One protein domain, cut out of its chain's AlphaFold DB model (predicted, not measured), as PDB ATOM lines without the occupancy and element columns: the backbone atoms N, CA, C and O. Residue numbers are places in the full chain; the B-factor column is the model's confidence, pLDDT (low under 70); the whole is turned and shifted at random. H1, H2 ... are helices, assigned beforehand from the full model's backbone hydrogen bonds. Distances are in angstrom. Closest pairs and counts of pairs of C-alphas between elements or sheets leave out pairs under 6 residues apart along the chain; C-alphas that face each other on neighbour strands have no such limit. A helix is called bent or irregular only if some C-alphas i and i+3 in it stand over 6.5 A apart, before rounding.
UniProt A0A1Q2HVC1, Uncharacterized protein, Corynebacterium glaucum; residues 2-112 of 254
ATOM      1  N   VAL A   2      73.560  17.115 -92.817       72.56
ATOM      2  CA  VAL A   2      72.839  16.389 -91.735       72.56
ATOM      3  C   VAL A   2      73.796  15.703 -90.747       72.56
ATOM      4  O   VAL A   2      73.620  15.825 -89.541       72.56
ATOM      5  N   ALA A   3      74.856  15.055 -91.239       73.38
ATOM      6  CA  ALA A   3      75.849  14.393 -90.386       73.38
ATOM      7  C   ALA A   3      76.646  15.372 -89.494       73.38
ATOM      8  O   ALA A   3      76.953  15.057 -88.349       73.38
ATOM      9  N   GLU A   4      76.933  16.581 -89.988       75.50
ATOM     10  CA  GLU A   4      77.671  17.614 -89.244       75.50
ATOM     11  C   GLU A   4      76.818  18.231 -88.130       75.50
ATOM     12  O   GLU A   4      77.319  18.465 -87.033       75.50
ATOM     13  N   LEU A   5      75.516  18.426 -88.374       80.19
ATOM     14  CA  LEU A   5      74.559  18.885 -87.362       80.19
ATOM     15  C   LEU A   5      74.388  17.867 -86.227       80.19
ATOM     16  O   LEU A   5      74.335  18.254 -85.060       80.19
ATOM     17  N   VAL A   6      74.346  16.572 -86.554       83.12
ATOM     18  CA  VAL A   6      74.264  15.496 -85.553       83.12
ATOM     19  C   VAL A   6      75.540  15.434 -84.710       83.12
ATOM     20  O   VAL A   6      75.455  15.356 -83.484       83.12
ATOM     21  N   PHE A   7      76.716  15.532 -85.335       86.38
ATOM     22  CA  PHE A   7      77.991  15.550 -84.614       86.38
ATOM     23  C   PHE A   7      78.124  16.785 -83.712       86.38
ATOM     24  O   PHE A   7      78.496  16.659 -82.547       86.38
ATOM     25  N   PHE A   8      77.752  17.969 -84.207       85.88
ATOM     26  CA  PHE A   8      77.755  19.196 -83.411       85.88
ATOM     27  C   PHE A   8      76.807  19.099 -82.208       85.88
ATOM     28  O   PHE A   8      77.210  19.397 -81.084       85.88
ATOM     29  N   GLY A   9      75.578  18.612 -82.413       85.00
ATOM     30  CA  GLY A   9      74.619  18.385 -81.331       85.00
ATOM     31  C   GLY A   9      75.136  17.401 -80.278       85.00
ATOM     32  O   GLY A   9      74.981  17.645 -79.081       85.00
ATOM     33  N   PHE A  10      75.816  16.334 -80.706       90.44
ATOM     34  CA  PHE A  10      76.446  15.373 -79.802       90.44
ATOM     35  C   PHE A  10      77.574  16.006 -78.976       90.44
ATOM     36  O   PHE A  10      77.591  15.859 -77.756       90.44
ATOM     37  N   VAL A  11      78.480  16.761 -79.605       88.06
ATOM     38  CA  VAL A  11      79.589  17.435 -78.906       88.06
ATOM     39  C   VAL A  11      79.067  18.446 -77.883       88.06
ATOM     40  O   VAL A  11      79.522  18.450 -76.739       88.06
ATOM     41  N   VAL A  12      78.073  19.261 -78.250       89.56
ATOM     42  CA  VAL A  12      77.457  20.229 -77.330       89.56
ATOM     43  C   VAL A  12      76.767  19.521 -76.161       89.56
ATOM     44  O   VAL A  12      76.922  19.949 -75.017       89.56
ATOM     45  N   ALA A  13      76.059  18.418 -76.416       89.31
ATOM     46  CA  ALA A  13      75.419  17.633 -75.364       89.31
ATOM     47  C   ALA A  13      76.445  17.032 -74.390       89.31
ATOM     48  O   ALA A  13      76.261  17.131 -73.178       89.31
ATOM     49  N   VAL A  14      77.552  16.474 -74.896       89.12
ATOM     50  CA  VAL A  14      78.639  15.942 -74.059       89.12
ATOM     51  C   VAL A  14      79.237  17.044 -73.186       89.12
ATOM     52  O   VAL A  14      79.343  16.859 -71.976       89.12
ATOM     53  N   ILE A  15      79.547  18.214 -73.755       89.75
ATOM     54  CA  ILE A  15      80.089  19.353 -72.999       89.75
ATOM     55  C   ILE A  15      79.102  19.805 -71.912       89.75
ATOM     56  O   ILE A  15      79.497  19.955 -70.756       89.75
ATOM     57  N   ALA A  16      77.819  19.971 -72.242       87.62
ATOM     58  CA  ALA A  16      76.797  20.396 -71.285       87.62
ATOM     59  C   ALA A  16      76.625  19.395 -70.129       87.62
ATOM     60  O   ALA A  16      76.534  19.800 -68.968       87.62
ATOM     61  N   ILE A  17      76.641  18.091 -70.425       89.44
ATOM     62  CA  ILE A  17      76.568  17.029 -69.413       89.44
ATOM     63  C   ILE A  17      77.821  17.044 -68.532       89.44
ATOM     64  O   ILE A  17      77.696  17.010 -67.308       89.44
ATOM     65  N   SER A  18      79.018  17.147 -69.117       84.50
ATOM     66  CA  SER A  18      80.272  17.230 -68.360       84.50
ATOM     67  C   SER A  18      80.288  18.432 -67.413       84.50
ATOM     68  O   SER A  18      80.597  18.269 -66.233       84.50
ATOM     69  N   PHE A  19      79.881  19.616 -67.882       86.50
ATOM     70  CA  PHE A  19      79.747  20.800 -67.026       86.50
ATOM     71  C   PHE A  19      78.711  20.599 -65.913       86.50
ATOM     72  O   PHE A  19      78.983  20.934 -64.760       86.50
ATOM     73  N   GLY A  20      77.551  20.011 -66.228       83.94
ATOM     74  CA  GLY A  20      76.511  19.711 -65.243       83.94
ATOM     75  C   GLY A  20      76.993  18.767 -64.138       83.94
ATOM     76  O   GLY A  20      76.754  19.027 -62.957       83.94
ATOM     77  N   VAL A  21      77.728  17.710 -64.498       85.94
ATOM     78  CA  VAL A  21      78.312  16.754 -63.542       85.94
ATOM     79  C   VAL A  21      79.367  17.423 -62.662       85.94
ATOM     80  O   VAL A  21      79.338  17.239 -61.443       85.94
ATOM     81  N   ILE A  22      80.262  18.232 -63.239       84.06
ATOM     82  CA  ILE A  22      81.287  18.966 -62.479       84.06
ATOM     83  C   ILE A  22      80.623  19.903 -61.463       84.06
ATOM     84  O   ILE A  22      80.956  19.857 -60.279       84.06
ATOM     85  N   LEU A  23      79.630  20.688 -61.894       83.44
ATOM     86  CA  LEU A  23      78.917  21.624 -61.026       83.44
ATOM     87  C   LEU A  23      78.191  20.900 -59.881       83.44
ATOM     88  O   LEU A  23      78.294  21.301 -58.723       83.44
ATOM     89  N   LEU A  24      77.486  19.806 -60.181       81.94
ATOM     90  CA  LEU A  24      76.789  18.995 -59.177       81.94
ATOM     91  C   LEU A  24      77.750  18.367 -58.166       81.94
ATOM     92  O   LEU A  24      77.441  18.317 -56.974       81.94
ATOM     93  N   THR A  25      78.907  17.896 -58.629       81.62
ATOM     94  CA  THR A  25      79.933  17.297 -57.765       81.62
ATOM     95  C   THR A  25      80.519  18.344 -56.824       81.62
ATOM     96  O   THR A  25      80.615  18.102 -55.621       81.62
ATOM     97  N   GLU A  26      80.817  19.533 -57.341       79.06
ATOM     98  CA  GLU A  26      81.339  20.651 -56.556       79.06
ATOM     99  C   GLU A  26      80.321  21.135 -55.511       79.06
ATOM    100  O   GLU A  26      80.661  21.342 -54.346       79.06
ATOM    101  N   LEU A  27      79.040  21.233 -55.882       81.19
ATOM    102  CA  LEU A  27      77.965  21.590 -54.952       81.19
ATOM    103  C   LEU A  27      77.774  20.544 -53.848       81.19
ATOM    104  O   LEU A  27      77.599  20.910 -52.684       81.19
ATOM    105  N   ARG A  28      77.816  19.248 -54.184       82.12
ATOM    106  CA  ARG A  28      77.739  18.166 -53.188       82.12
ATOM    107  C   ARG A  28      78.929  18.211 -52.239       82.12
ATOM    108  O   ARG A  28      78.720  18.191 -51.032       82.12
ATOM    109  N   LYS A  29      80.143  18.364 -52.774       83.25
ATOM    110  CA  LYS A  29      81.370  18.490 -51.980       83.25
ATOM    111  C   LYS A  29      81.282  19.656 -50.995       83.25
ATOM    112  O   LYS A  29      81.563  19.467 -49.819       83.25
ATOM    113  N   ARG A  30      80.819  20.829 -51.444       79.31
ATOM    114  CA  ARG A  30      80.615  22.004 -50.579       79.31
ATOM    115  C   ARG A  30      79.599  21.751 -49.467       79.31
ATOM    116  O   ARG A  30      79.835  22.163 -48.338       79.31
ATOM    117  N   ARG A  31      78.491  21.064 -49.761       79.31
ATOM    118  CA  ARG A  31      77.485  20.713 -48.743       79.31
ATOM    119  C   ARG A  31      78.035  19.741 -47.705       79.31
ATOM    120  O   ARG A  31      77.897  20.007 -46.519       79.31
ATOM    121  N   THR A  32      78.690  18.667 -48.142       82.44
ATOM    122  CA  THR A  32      79.307  17.689 -47.232       82.44
ATOM    123  C   THR A  32      80.391  18.332 -46.371       82.44
ATOM    124  O   THR A  32      80.470  18.059 -45.175       82.44
ATOM    125  N   GLN A  33      81.194  19.223 -46.957       79.00
ATOM    126  CA  GLN A  33      82.201  19.987 -46.230       79.00
ATOM    127  C   GLN A  33      81.558  20.880 -45.161       79.00
ATOM    128  O   GLN A  33      81.945  20.801 -44.004       79.00
ATOM    129  N   ALA A  34      80.523  21.649 -45.515       80.75
ATOM    130  CA  ALA A  34      79.818  22.510 -44.566       80.75
ATOM    131  C   ALA A  34      79.176  21.720 -43.411       80.75
ATOM    132  O   ALA A  34      79.175  22.177 -42.274       80.75
ATOM    133  N   GLU A  35      78.644  20.529 -43.684       85.00
ATOM    134  CA  GLU A  35      78.093  19.645 -42.651       85.00
ATOM    135  C   GLU A  35      79.187  19.080 -41.735       85.00
ATOM    136  O   GLU A  35      79.025  19.057 -40.516       85.00
ATOM    137  N   THR A  36      80.335  18.711 -42.304       83.44
ATOM    138  CA  THR A  36      81.505  18.257 -41.540       83.44
ATOM    139  C   THR A  36      82.069  19.375 -40.664       83.44
ATOM    140  O   THR A  36      82.398  19.139 -39.504       83.44
ATOM    141  N   ASP A  37      82.154  20.598 -41.187       78.81
ATOM    142  CA  ASP A  37      82.660  21.752 -40.443       78.81
ATOM    143  C   ASP A  37      81.702  22.155 -39.314       78.81
ATOM    144  O   ASP A  37      82.156  22.445 -38.206       78.81
ATOM    145  N   ARG A  38      80.383  22.062 -39.540       82.62
ATOM    146  CA  ARG A  38      79.363  22.218 -38.491       82.62
ATOM    147  C   ARG A  38      79.492  21.176 -37.393       82.62
ATOM    148  O   ARG A  38      79.462  21.533 -36.218       82.62
ATOM    149  N   GLN A  39      79.638  19.905 -37.765       85.56
ATOM    150  CA  GLN A  39      79.796  18.823 -36.797       85.56
ATOM    151  C   GLN A  39      81.075  19.020 -35.977       85.56
ATOM    152  O   GLN A  39      81.040  18.957 -34.751       85.56
ATOM    153  N   TYR A  40      82.182  19.364 -36.641       81.06
ATOM    154  CA  TYR A  40      83.434  19.698 -35.970       81.06
ATOM    155  C   TYR A  40      83.250  20.847 -34.971       81.06
ATOM    156  O   TYR A  40      83.682  20.734 -33.823       81.06
ATOM    157  N   ALA A  41      82.595  21.936 -35.388       82.19
ATOM    158  CA  ALA A  41      82.330  23.079 -34.525       82.19
ATOM    159  C   ALA A  41      81.460  22.691 -33.321       82.19
ATOM    160  O   ALA A  41      81.790  23.064 -32.199       82.19
ATOM    161  N   ALA A  42      80.412  21.889 -33.525       85.00
ATOM    162  CA  ALA A  42      79.557  21.394 -32.450       85.00
ATOM    163  C   ALA A  42      80.345  20.567 -31.419       85.00
ATOM    164  O   ALA A  42      80.228  20.821 -30.217       85.00
ATOM    165  N   ASP A  43      81.199  19.654 -31.883       86.62
ATOM    166  CA  ASP A  43      81.996  18.774 -31.021       86.62
ATOM    167  C   ASP A  43      83.080  19.543 -30.242       86.62
ATOM    168  O   ASP A  43      83.396  19.213 -29.097       86.62
ATOM    169  N   HIS A  44      83.644  20.600 -30.839       82.38
ATOM    170  CA  HIS A  44      84.787  21.329 -30.279       82.38
ATOM    171  C   HIS A  44      84.419  22.642 -29.583       82.38
ATOM    172  O   HIS A  44      85.279  23.263 -28.959       82.38
ATOM    173  N   ARG A  45      83.154  23.073 -29.620       82.06
ATOM    174  CA  ARG A  45      82.726  24.371 -29.074       82.06
ATOM    175  C   ARG A  45      82.999  24.528 -27.582       82.06
ATOM    176  O   ARG A  45      83.522  25.558 -27.159       82.06
ATOM    177  N   ALA A  46      82.638  23.528 -26.779       85.38
ATOM    178  CA  ALA A  46      82.857  23.582 -25.333       85.38
ATOM    179  C   ALA A  46      84.357  23.705 -25.007       85.38
ATOM    180  O   ALA A  46      84.753  24.462 -24.117       85.38
ATOM    181  N   PHE A  47      85.201  23.023 -25.788       86.25
ATOM    182  CA  PHE A  47      86.650  23.154 -25.693       86.25
ATOM    183  C   PHE A  47      87.123  24.540 -26.124       86.25
ATOM    184  O   PHE A  47      87.892  25.145 -25.388       86.25
ATOM    185  N   ALA A  48      86.621  25.085 -27.234       82.06
ATOM    186  CA  ALA A  48      86.959  26.428 -27.701       82.06
ATOM    187  C   ALA A  48      86.633  27.506 -26.653       82.06
ATOM    188  O   ALA A  48      87.466  28.360 -26.370       82.06
ATOM    189  N   GLN A  49      85.482  27.426 -25.982       89.19
ATOM    190  CA  GLN A  49      85.159  28.333 -24.873       89.19
ATOM    191  C   GLN A  49      86.139  28.193 -23.704       89.19
ATOM    192  O   GLN A  49      86.568  29.192 -23.124       89.19
ATOM    193  N   SER A  50      86.530  26.964 -23.356       90.69
ATOM    194  CA  SER A  50      87.545  26.753 -22.325       90.69
ATOM    195  C   SER A  50      88.909  27.299 -22.740       90.69
ATOM    196  O   SER A  50      89.563  27.968 -21.950       90.69
ATOM    197  N   TRP A  51      89.318  27.065 -23.983       85.50
ATOM    198  CA  TRP A  51      90.583  27.534 -24.531       85.50
ATOM    199  C   TRP A  51      90.647  29.055 -24.622       85.50
ATOM    200  O   TRP A  51      91.697  29.622 -24.347       85.50
ATOM    201  N   ALA A  52      89.538  29.727 -24.932       86.19
ATOM    202  CA  ALA A  52      89.478  31.184 -24.898       86.19
ATOM    203  C   ALA A  52      89.754  31.731 -23.485       86.19
ATOM    204  O   ALA A  52      90.502  32.694 -23.333       86.19
ATOM    205  N   ARG A  53      89.231  31.074 -22.440       91.62
ATOM    206  CA  ARG A  53      89.558  31.429 -21.048       91.62
ATOM    207  C   ARG A  53      91.028  31.175 -20.719       91.62
ATOM    208  O   ARG A  53      91.648  32.016 -20.076       91.62
ATOM    209  N   ASP A  54      91.592  30.058 -21.177       84.69
ATOM    210  CA  ASP A  54      93.019  29.762 -20.995       84.69
ATOM    211  C   ASP A  54      93.903  30.848 -21.637       84.69
ATOM    212  O   ASP A  54      94.911  31.249 -21.055       84.69
ATOM    213  N   VAL A  55      93.510  31.361 -22.810       82.81
ATOM    214  CA  VAL A  55      94.190  32.482 -23.475       82.81
ATOM    215  C   VAL A  55      94.087  33.762 -22.653       82.81
ATOM    216  O   VAL A  55      95.106  34.415 -22.445       82.81
ATOM    217  N   ASP A  56      92.897  34.113 -22.154       89.50
ATOM    218  CA  ASP A  56      92.708  35.300 -21.307       89.50
ATOM    219  C   ASP A  56      93.604  35.236 -20.055       89.50
ATOM    220  O   ASP A  56      94.261  36.217 -19.698       89.50
ATOM    221  N   ILE A  57      93.695  34.060 -19.424       91.69
ATOM    222  CA  ILE A  57      94.568  33.822 -18.267       91.69
ATOM    223  C   ILE A  57      96.041  33.995 -18.654       91.69
ATOM    224  O   ILE A  57      96.771  34.713 -17.969       91.69
ATOM    225  N   ALA A  58      96.499  33.375 -19.742       80.75
ATOM    226  CA  ALA A  58      97.884  33.502 -20.199       80.75
ATOM    227  C   ALA A  58      98.240  34.962 -20.549       80.75
ATOM    228  O   ALA A  58      99.278  35.479 -20.136       80.75
ATOM    229  N   LEU A  59      97.338  35.677 -21.225       81.31
ATOM    230  CA  LEU A  59      97.501  37.094 -21.555       81.31
ATOM    231  C   LEU A  59      97.557  38.009 -20.329       81.31
ATOM    232  O   LEU A  59      98.251  39.035 -20.359       81.31
ATOM    233  N   ALA A  60      96.845  37.659 -19.257       88.94
ATOM    234  CA  ALA A  60      96.934  38.363 -17.984       88.94
ATOM    235  C   ALA A  60      98.325  38.198 -17.349       88.94
ATOM    236  O   ALA A  60      98.899  39.182 -16.887       88.94
ATOM    237  N   HIS A  61      98.919  37.000 -17.405       86.75
ATOM    238  CA  HIS A  61     100.299  36.774 -16.947       86.75
ATOM    239  C   HIS A  61     101.333  37.520 -17.803       86.75
ATOM    240  O   HIS A  61     102.368  37.943 -17.300       86.75
ATOM    241  N   LEU A  62     101.024  37.740 -19.081       79.12
ATOM    242  CA  LEU A  62     101.857  38.488 -20.023       79.12
ATOM    243  C   LEU A  62     101.562  40.000 -20.029       79.12
ATOM    244  O   LEU A  62     102.003  40.692 -20.943       79.12
ATOM    245  N   ALA A  63     100.797  40.537 -19.062       83.00
ATOM    246  CA  ALA A  63     100.370  41.949 -19.009       83.00
ATOM    247  C   ALA A  63     101.509  42.958 -19.203       83.00
ATOM    248  O   ALA A  63     101.356  43.915 -19.959       83.00
ATOM    249  N   ALA A  64     102.638  42.716 -18.539       80.25
ATOM    250  CA  ALA A  64     103.829  43.557 -18.611       80.25
ATOM    251  C   ALA A  64     104.900  43.010 -19.569       80.25
ATOM    252  O   ALA A  64     105.930  43.657 -19.753       80.25
ATOM    253  N   SER A  65     104.677  41.831 -20.167       76.31
ATOM    254  CA  SER A  65     105.659  41.216 -21.054       76.31
ATOM    255  C   SER A  65     105.698  41.967 -22.385       76.31
ATOM    256  O   SER A  65     104.656  42.167 -23.020       76.31
ATOM    257  N   PRO A  66     106.891  42.329 -22.875       71.69
ATOM    258  CA  PRO A  66     107.035  42.959 -24.179       71.69
ATOM    259  C   PRO A  66     106.711  41.996 -25.342       71.69
ATOM    260  O   PRO A  66     106.551  42.461 -26.472       71.69
ATOM    261  N   LEU A  67     106.564  40.682 -25.090       69.81
ATOM    262  CA  LEU A  67     106.193  39.677 -26.101       69.81
ATOM    263  C   LEU A  67     104.787  39.894 -26.661       69.81
ATOM    264  O   LEU A  67     104.505  39.478 -27.783       69.81
ATOM    265  N   VAL A  68     103.903  40.530 -25.887       67.81
ATOM    266  CA  VAL A  68     102.511  40.758 -26.277       67.81
ATOM    267  C   VAL A  68     102.245  42.251 -26.398       67.81
ATOM    268  O   VAL A  68     102.025  42.955 -25.413       67.81
ATOM    269  N   ALA A  69     102.191  42.737 -27.636       67.75
ATOM    270  CA  ALA A  69     101.818  44.119 -27.909       67.75
ATOM    271  C   ALA A  69     100.326  44.382 -27.622       67.75
ATOM    272  O   ALA A  69      99.479  43.497 -27.754       67.75
ATOM    273  N   GLY A  70      99.980  45.639 -27.314       64.38
ATOM    274  CA  GLY A  70      98.588  46.054 -27.092       64.38
ATOM    275  C   GLY A  70      97.664  45.774 -28.283       64.38
ATOM    276  O   GLY A  70      96.520  45.373 -28.085       64.38
ATOM    277  N   ALA A  71      98.180  45.887 -29.512       62.59
ATOM    278  CA  ALA A  71      97.443  45.524 -30.723       62.59
ATOM    279  C   ALA A  71      97.005  44.051 -30.695       62.59
ATOM    280  O   ALA A  71      95.822  43.783 -30.846       62.59
ATOM    281  N   MET A  72      97.903  43.114 -30.370       64.50
ATOM    282  CA  MET A  72      97.586  41.677 -30.314       64.50
ATOM    283  C   MET A  72      96.477  41.364 -29.300       64.50
ATOM    284  O   MET A  72      95.657  40.481 -29.531       64.50
ATOM    285  N   ARG A  73      96.415  42.111 -28.190       67.44
ATOM    286  CA  ARG A  73      95.320  41.995 -27.213       67.44
ATOM    287  C   ARG A  73      93.995  42.467 -27.804       67.44
ATOM    288  O   ARG A  73      92.988  41.787 -27.654       67.44
ATOM    289  N   ALA A  74      93.995  43.602 -28.501       70.81
ATOM    290  CA  ALA A  74      92.802  44.101 -29.180       70.81
ATOM    291  C   ALA A  74      92.327  43.144 -30.287       70.81
ATOM    292  O   ALA A  74      91.124  42.929 -30.436       70.81
ATOM    293  N   GLU A  75      93.260  42.531 -31.023       69.00
ATOM    294  CA  GLU A  75      92.959  41.498 -32.018       69.00
ATOM    295  C   GLU A  75      92.332  40.265 -31.369       69.00
ATOM    296  O   GLU A  75      91.313  39.774 -31.849       69.00
ATOM    297  N   TRP A  76      92.895  39.800 -30.251       79.81
ATOM    298  CA  TRP A  76      92.329  38.695 -29.486       79.81
ATOM    299  C   TRP A  76      90.907  39.005 -29.005       79.81
ATOM    300  O   TRP A  76      90.010  38.193 -29.202       79.81
ATOM    301  N   GLU A  77      90.653  40.198 -28.464       81.94
ATOM    302  CA  GLU A  77      89.306  40.606 -28.039       81.94
ATOM    303  C   GLU A  77      88.319  40.738 -29.213       81.94
ATOM    304  O   GLU A  77      87.120  40.480 -29.079       81.94
ATOM    305  N   ALA A  78      88.789  41.138 -30.395       79.38
ATOM    306  CA  ALA A  78      87.977  41.119 -31.609       79.38
ATOM    307  C   ALA A  78      87.675  39.686 -32.067       79.38
ATOM    308  O   ALA A  78      86.531  39.372 -32.393       79.38
ATOM    309  N   PHE A  79      88.674  38.807 -32.043       79.25
ATOM    310  CA  PHE A  79      88.541  37.422 -32.470       79.25
ATOM    311  C   PHE A  79      87.678  36.597 -31.511       79.25
ATOM    312  O   PHE A  79      86.800  35.861 -31.953       79.25
ATOM    313  N   LYS A  80      87.837  36.786 -30.199       81.75
ATOM    314  CA  LYS A  80      87.028  36.142 -29.158       81.75
ATOM    315  C   LYS A  80      85.537  36.425 -29.339       81.75
ATOM    316  O   LYS A  80      84.732  35.517 -29.183       81.75
ATOM    317  N   ARG A  81      85.155  37.638 -29.766       84.56
ATOM    318  CA  ARG A  81      83.753  37.980 -30.077       84.56
ATOM    319  C   ARG A  81      83.165  37.155 -31.229       84.56
ATOM    320  O   ARG A  81      81.958  36.927 -31.237       84.56
ATOM    321  N   ARG A  82      83.995  36.658 -32.158       80.94
ATOM    322  CA  ARG A  82      83.542  35.755 -33.232       80.94
ATOM    323  C   ARG A  82      83.090  34.398 -32.697       80.94
ATOM    324  O   ARG A  82      82.230  33.781 -33.313       80.94
ATOM    325  N   LEU A  83      83.605  33.955 -31.543       79.69
ATOM    326  CA  LEU A  83      83.198  32.689 -30.922       79.69
ATOM    327  C   LEU A  83      81.701  32.633 -30.637       79.69
ATOM    328  O   LEU A  83      81.116  31.562 -30.751       79.69
ATOM    329  N   ASP A  84      81.092  33.766 -30.289       79.44
ATOM    330  CA  ASP A  84      79.669  33.834 -29.964       79.44
ATOM    331  C   ASP A  84      78.793  34.111 -31.197       79.44
ATOM    332  O   ASP A  84      77.638  33.688 -31.233       79.44
ATOM    333  N   SER A  85      79.326  34.788 -32.225       82.69
ATOM    334  CA  SER A  85      78.576  35.130 -33.443       82.69
ATOM    335  C   SER A  85      78.668  34.083 -34.558       82.69
ATOM    336  O   SER A  85      77.771  34.003 -35.392       82.69
ATOM    337  N   GLU A  86      79.730  33.275 -34.591       81.56
ATOM    338  CA  GLU A  86      80.025  32.297 -35.648       81.56
ATOM    339  C   GLU A  86      80.082  30.870 -35.081       81.56
ATOM    340  O   GLU A  86      81.058  30.137 -35.229       81.56
ATOM    341  N   LEU A  87      78.990  30.475 -34.424       67.69
ATOM    342  CA  LEU A  87      78.882  29.258 -33.604       67.69
ATOM    343  C   LEU A  87      79.155  27.933 -34.337       67.69
ATOM    344  O   LEU A  87      79.432  26.926 -33.692       67.69
ATOM    345  N   GLU A  88      79.040  27.925 -35.663       77.88
ATOM    346  CA  GLU A  88      79.223  26.754 -36.531       77.88
ATOM    347  C   GLU A  88      80.549  26.789 -37.308       77.88
ATOM    348  O   GLU A  88      80.790  25.952 -38.178       77.88
ATOM    349  N   SER A  89      81.407  27.775 -37.033       77.00
ATOM    350  CA  SER A  89      82.632  27.983 -37.793       77.00
ATOM    351  C   SER A  89      83.785  27.151 -37.240       77.00
ATOM    352  O   SER A  89      84.334  27.428 -36.169       77.00
ATOM    353  N   ARG A  90      84.214  26.153 -38.018       75.56
ATOM    354  CA  ARG A  90      85.456  25.416 -37.765       75.56
ATOM    355  C   ARG A  90      86.668  26.343 -37.671       75.56
ATOM    356  O   ARG A  90      87.499  26.150 -36.791       75.56
ATOM    357  N   GLU A  91      86.743  27.350 -38.542       74.44
ATOM    358  CA  GLU A  91      87.825  28.344 -38.565       74.44
ATOM    359  C   GLU A  91      87.975  29.035 -37.205       74.44
ATOM    360  O   GLU A  91      89.087  29.194 -36.705       74.44
ATOM    361  N   VAL A  92      86.857  29.396 -36.571       74.06
ATOM    362  CA  VAL A  92      86.869  30.055 -35.260       74.06
ATOM    363  C   VAL A  92      87.362  29.101 -34.172       74.06
ATOM    364  O   VAL A  92      88.233  29.472 -33.384       74.06
ATOM    365  N   CYS A  93      86.882  27.852 -34.158       71.06
ATOM    366  CA  CYS A  93      87.360  26.830 -33.221       71.06
ATOM    367  C   CYS A  93      88.865  26.551 -33.377       71.06
ATOM    368  O   CYS A  93      89.595  26.513 -32.381       71.06
ATOM    369  N   ASP A  94      89.345  26.396 -34.613       72.50
ATOM    370  CA  ASP A  94      90.763  26.183 -34.913       72.50
ATOM    371  C   ASP A  94      91.610  27.410 -34.546       72.50
ATOM    372  O   ASP A  94      92.672  27.274 -33.933       72.50
ATOM    373  N   GLY A  95      91.126  28.620 -34.830       69.75
ATOM    374  CA  GLY A  95      91.820  29.848 -34.459       69.75
ATOM    375  C   GLY A  95      91.966  30.011 -32.946       69.75
ATOM    376  O   GLY A  95      93.026  30.429 -32.484       69.75
ATOM    377  N   ILE A  96      90.965  29.614 -32.153       73.06
ATOM    378  CA  ILE A  96      91.055  29.652 -30.683       73.06
ATOM    379  C   ILE A  96      92.023  28.592 -30.155       73.06
ATOM    380  O   ILE A  96      92.803  28.859 -29.238       73.06
ATOM    381  N   ARG A  97      92.009  27.390 -30.738       74.06
ATOM    382  CA  ARG A  97      92.979  26.341 -30.403       74.06
ATOM    383  C   ARG A  97      94.411  26.829 -30.621       74.06
ATOM    384  O   ARG A  97      95.253  26.667 -29.735       74.06
ATOM    385  N   ASN A  98      94.662  27.472 -31.759       69.94
ATOM    386  CA  ASN A  98      95.970  28.035 -32.086       69.94
ATOM    387  C   ASN A  98      96.325  29.194 -31.141       69.94
ATOM    388  O   ASN A  98      97.434  29.235 -30.614       69.94
ATOM    389  N   ALA A  99      95.367  30.076 -30.835       70.19
ATOM    390  CA  ALA A  99      95.537  31.151 -29.858       70.19
ATOM    391  C   ALA A  99      96.007  30.646 -28.501       70.19
ATOM    392  O   ALA A  99      96.948  31.197 -27.928       70.19
ATOM    393  N   ARG A 100      95.412  29.554 -28.020       76.56
ATOM    394  CA  ARG A 100      95.834  28.907 -26.779       76.56
ATOM    395  C   ARG A 100      97.267  28.409 -26.851       76.56
ATOM    396  O   ARG A 100      98.037  28.674 -25.937       76.56
ATOM    397  N   GLN A 101      97.628  27.692 -27.912       72.00
ATOM    398  CA  GLN A 101      98.990  27.175 -28.066       72.00
ATOM    399  C   GLN A 101     100.023  28.307 -28.070       72.00
ATOM    400  O   GLN A 101     101.021  28.217 -27.360       72.00
ATOM    401  N   ASN A 102      99.746  29.404 -28.778       70.94
ATOM    402  CA  ASN A 102     100.639  30.561 -28.825       70.94
ATOM    403  C   ASN A 102     100.740  31.284 -27.488       70.94
ATOM    404  O   ASN A 102     101.837  31.619 -27.054       70.94
ATOM    405  N   ALA A 103      99.614  31.512 -26.815       73.81
ATOM    406  CA  ALA A 103      99.621  32.180 -25.521       73.81
ATOM    407  C   ALA A 103     100.426  31.375 -24.486       73.81
ATOM    408  O   ALA A 103     101.221  31.951 -23.748       73.81
ATOM    409  N   MET A 104     100.290  30.044 -24.494       75.75
ATOM    410  CA  MET A 104     101.060  29.148 -23.625       75.75
ATOM    411  C   MET A 104     102.549  29.127 -23.987       75.75
ATOM    412  O   MET A 104     103.392  29.151 -23.094       75.75
ATOM    413  N   TYR A 105     102.881  29.137 -25.282       76.50
ATOM    414  CA  TYR A 105     104.260  29.240 -25.761       76.50
ATOM    415  C   TYR A 105     104.938  30.522 -25.260       76.50
ATOM    416  O   TYR A 105     105.998  30.470 -24.636       76.50
ATOM    417  N   LEU A 106     104.283  31.673 -25.446       78.50
ATOM    418  CA  LEU A 106     104.784  32.973 -24.993       78.50
ATOM    419  C   LEU A 106     104.890  33.059 -23.474       78.50
ATOM    420  O   LEU A 106     105.869  33.591 -22.953       78.50
ATOM    421  N   GLN A 107     103.907  32.515 -22.759       82.62
ATOM    422  CA  GLN A 107     103.948  32.443 -21.308       82.62
ATOM    423  C   GLN A 107     105.145  31.619 -20.827       82.62
ATOM    424  O   GLN A 107     105.853  32.062 -19.927       82.62
ATOM    425  N   GLY A 108     105.412  30.463 -21.438       80.00
ATOM    426  CA  GLY A 108     106.567  29.638 -21.092       80.00
ATOM    427  C   GLY A 108     107.903  30.338 -21.363       80.00
ATOM    428  O   GLY A 108     108.793  30.316 -20.513       80.00
ATOM    429  N   ILE A 109     108.020  31.049 -22.492       81.56
ATOM    430  CA  ILE A 109     109.186  31.898 -22.789       81.56
ATOM    431  C   ILE A 109     109.380  32.954 -21.696       81.56
ATOM    432  O   ILE A 109     110.476  33.070 -21.136       81.56
ATOM    433  N   GLU A 110     108.328  33.704 -21.364       83.81
ATOM    434  CA  GLU A 110     108.384  34.750 -20.339       83.81
ATOM    435  C   GLU A 110     108.804  34.172 -18.980       83.81
ATOM    436  O   GLU A 110     109.677  34.722 -18.310       83.81
ATOM    437  N   GLN A 111     108.253  33.012 -18.612       91.06
ATOM    438  CA  GLN A 111     108.492  32.343 -17.331       91.06
ATOM    439  C   GLN A 111     109.870  31.686 -17.197       91.06
ATOM    440  O   GLN A 111     110.206  31.216 -16.110       91.06
ATOM    441  N   GLY A 112     110.688  31.661 -18.252       89.12
ATOM    442  CA  GLY A 112     112.027  31.080 -18.162       89.12
ATOM    443  C   GLY A 112     112.127  29.620 -18.573       89.12
ATOM    444  O   GLY A 112     113.130  28.988 -18.247       89.12
TER     445      GLY A 112
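AT A GLANCE: This is residues 2 to 112 of the 254 residues of an uncharacterized protein of Corynebacterium glaucum (UniProt A0A1Q2HVC1). One very long helix, H1, is bent: its first arm, H1a, sticks out with residues 2 to 33 as a bare stalk, and its second arm, H1b, joins H2 and H3 in a small three-helix bundle at the far end. In that head the three helices run up and down, with their centres in a triangle. The printed part has 111 residues, with three named helices in the order H1, H2, H3 and no named strand; the class is all helix. The whole is extended, with a radius of gyration of the C-alphas of 24.4 A and spans of 84 by 27 by 23 A, while the body without the stalk of residues 2 to 33 spans 42 by 22 by 15 A.

IN THESE COORDINATES: Find C-alpha 2 at (72.839, 16.389, -91.735), where H1, residues 2 to 61, begins. By its hydrogen bonds it was assigned as one helix, but it is bent: C-alphas 43 and 46 are 7.5 A apart. Arm H1a, residues 2 to 43, runs 61.4 A to C-alpha 43 at (81.996, 18.774, -31.021), and arm H1b, residues 46 to 61, runs 23.4 A. H2 is residues 70 to 85, 23.7 A long. H3, residues 90 to 111, runs 31.6 A and ends at C-alpha 111 at (108.492, 32.343, -17.331).

HOW THE PARTS SIT: Look first at the bundle of H1b, H2 and H3, which is up and down, each running against the one before it in the chain. H1b and H2 form a helical hairpin: they touch, with C-alphas of Ala 52 and Lys 80 closest at 7.0 A, at a shallow tilt of 18 degrees, opposite ways. H2 and H3 form a second helical hairpin, in which residues 80 to 83 of H2 touch residues 92 to 96 of H3; the closest C-alphas, of Leu 83 and Val 92, are 6.3 A apart, and the tilt of 33 degrees, opposite ways, is shallow but only just short of steep. H1b and H3 touch with 20 pairs of C-alphas within 8 A, the closest those of Val 55 and Arg 100 at 5.1 A, at a shallow tilt of 29 degrees, the same way. Now turn to the stalk: H1a stands at a steep tilt of 61 degrees to H1b. With residues 37 to 41 alone it touches residues 90 to 93 of H3, the C-alphas of Ala 41 and Arg 90 being closest at 5.1 A. H1a and H2 are apart. In H1a, H1b and H3 each O i to N i+4 pair is within hydrogen-bond range; in H2, 7 of 12 are.

THE WHOLE: The C-alphas farthest apart are those of Val 2 and Gly 112, at 84.6 A. Without residues 2 to 33, which stand free, the body spans 42 by 22 by 15 A. The printed part has no cut; the link from H1 to H2 is short and that from H2 to H3 tight. The mean pLDDT of the printed part is 80.3, and you will find it under 70 at residues 67 to 73, 75, 87, 95 and 98.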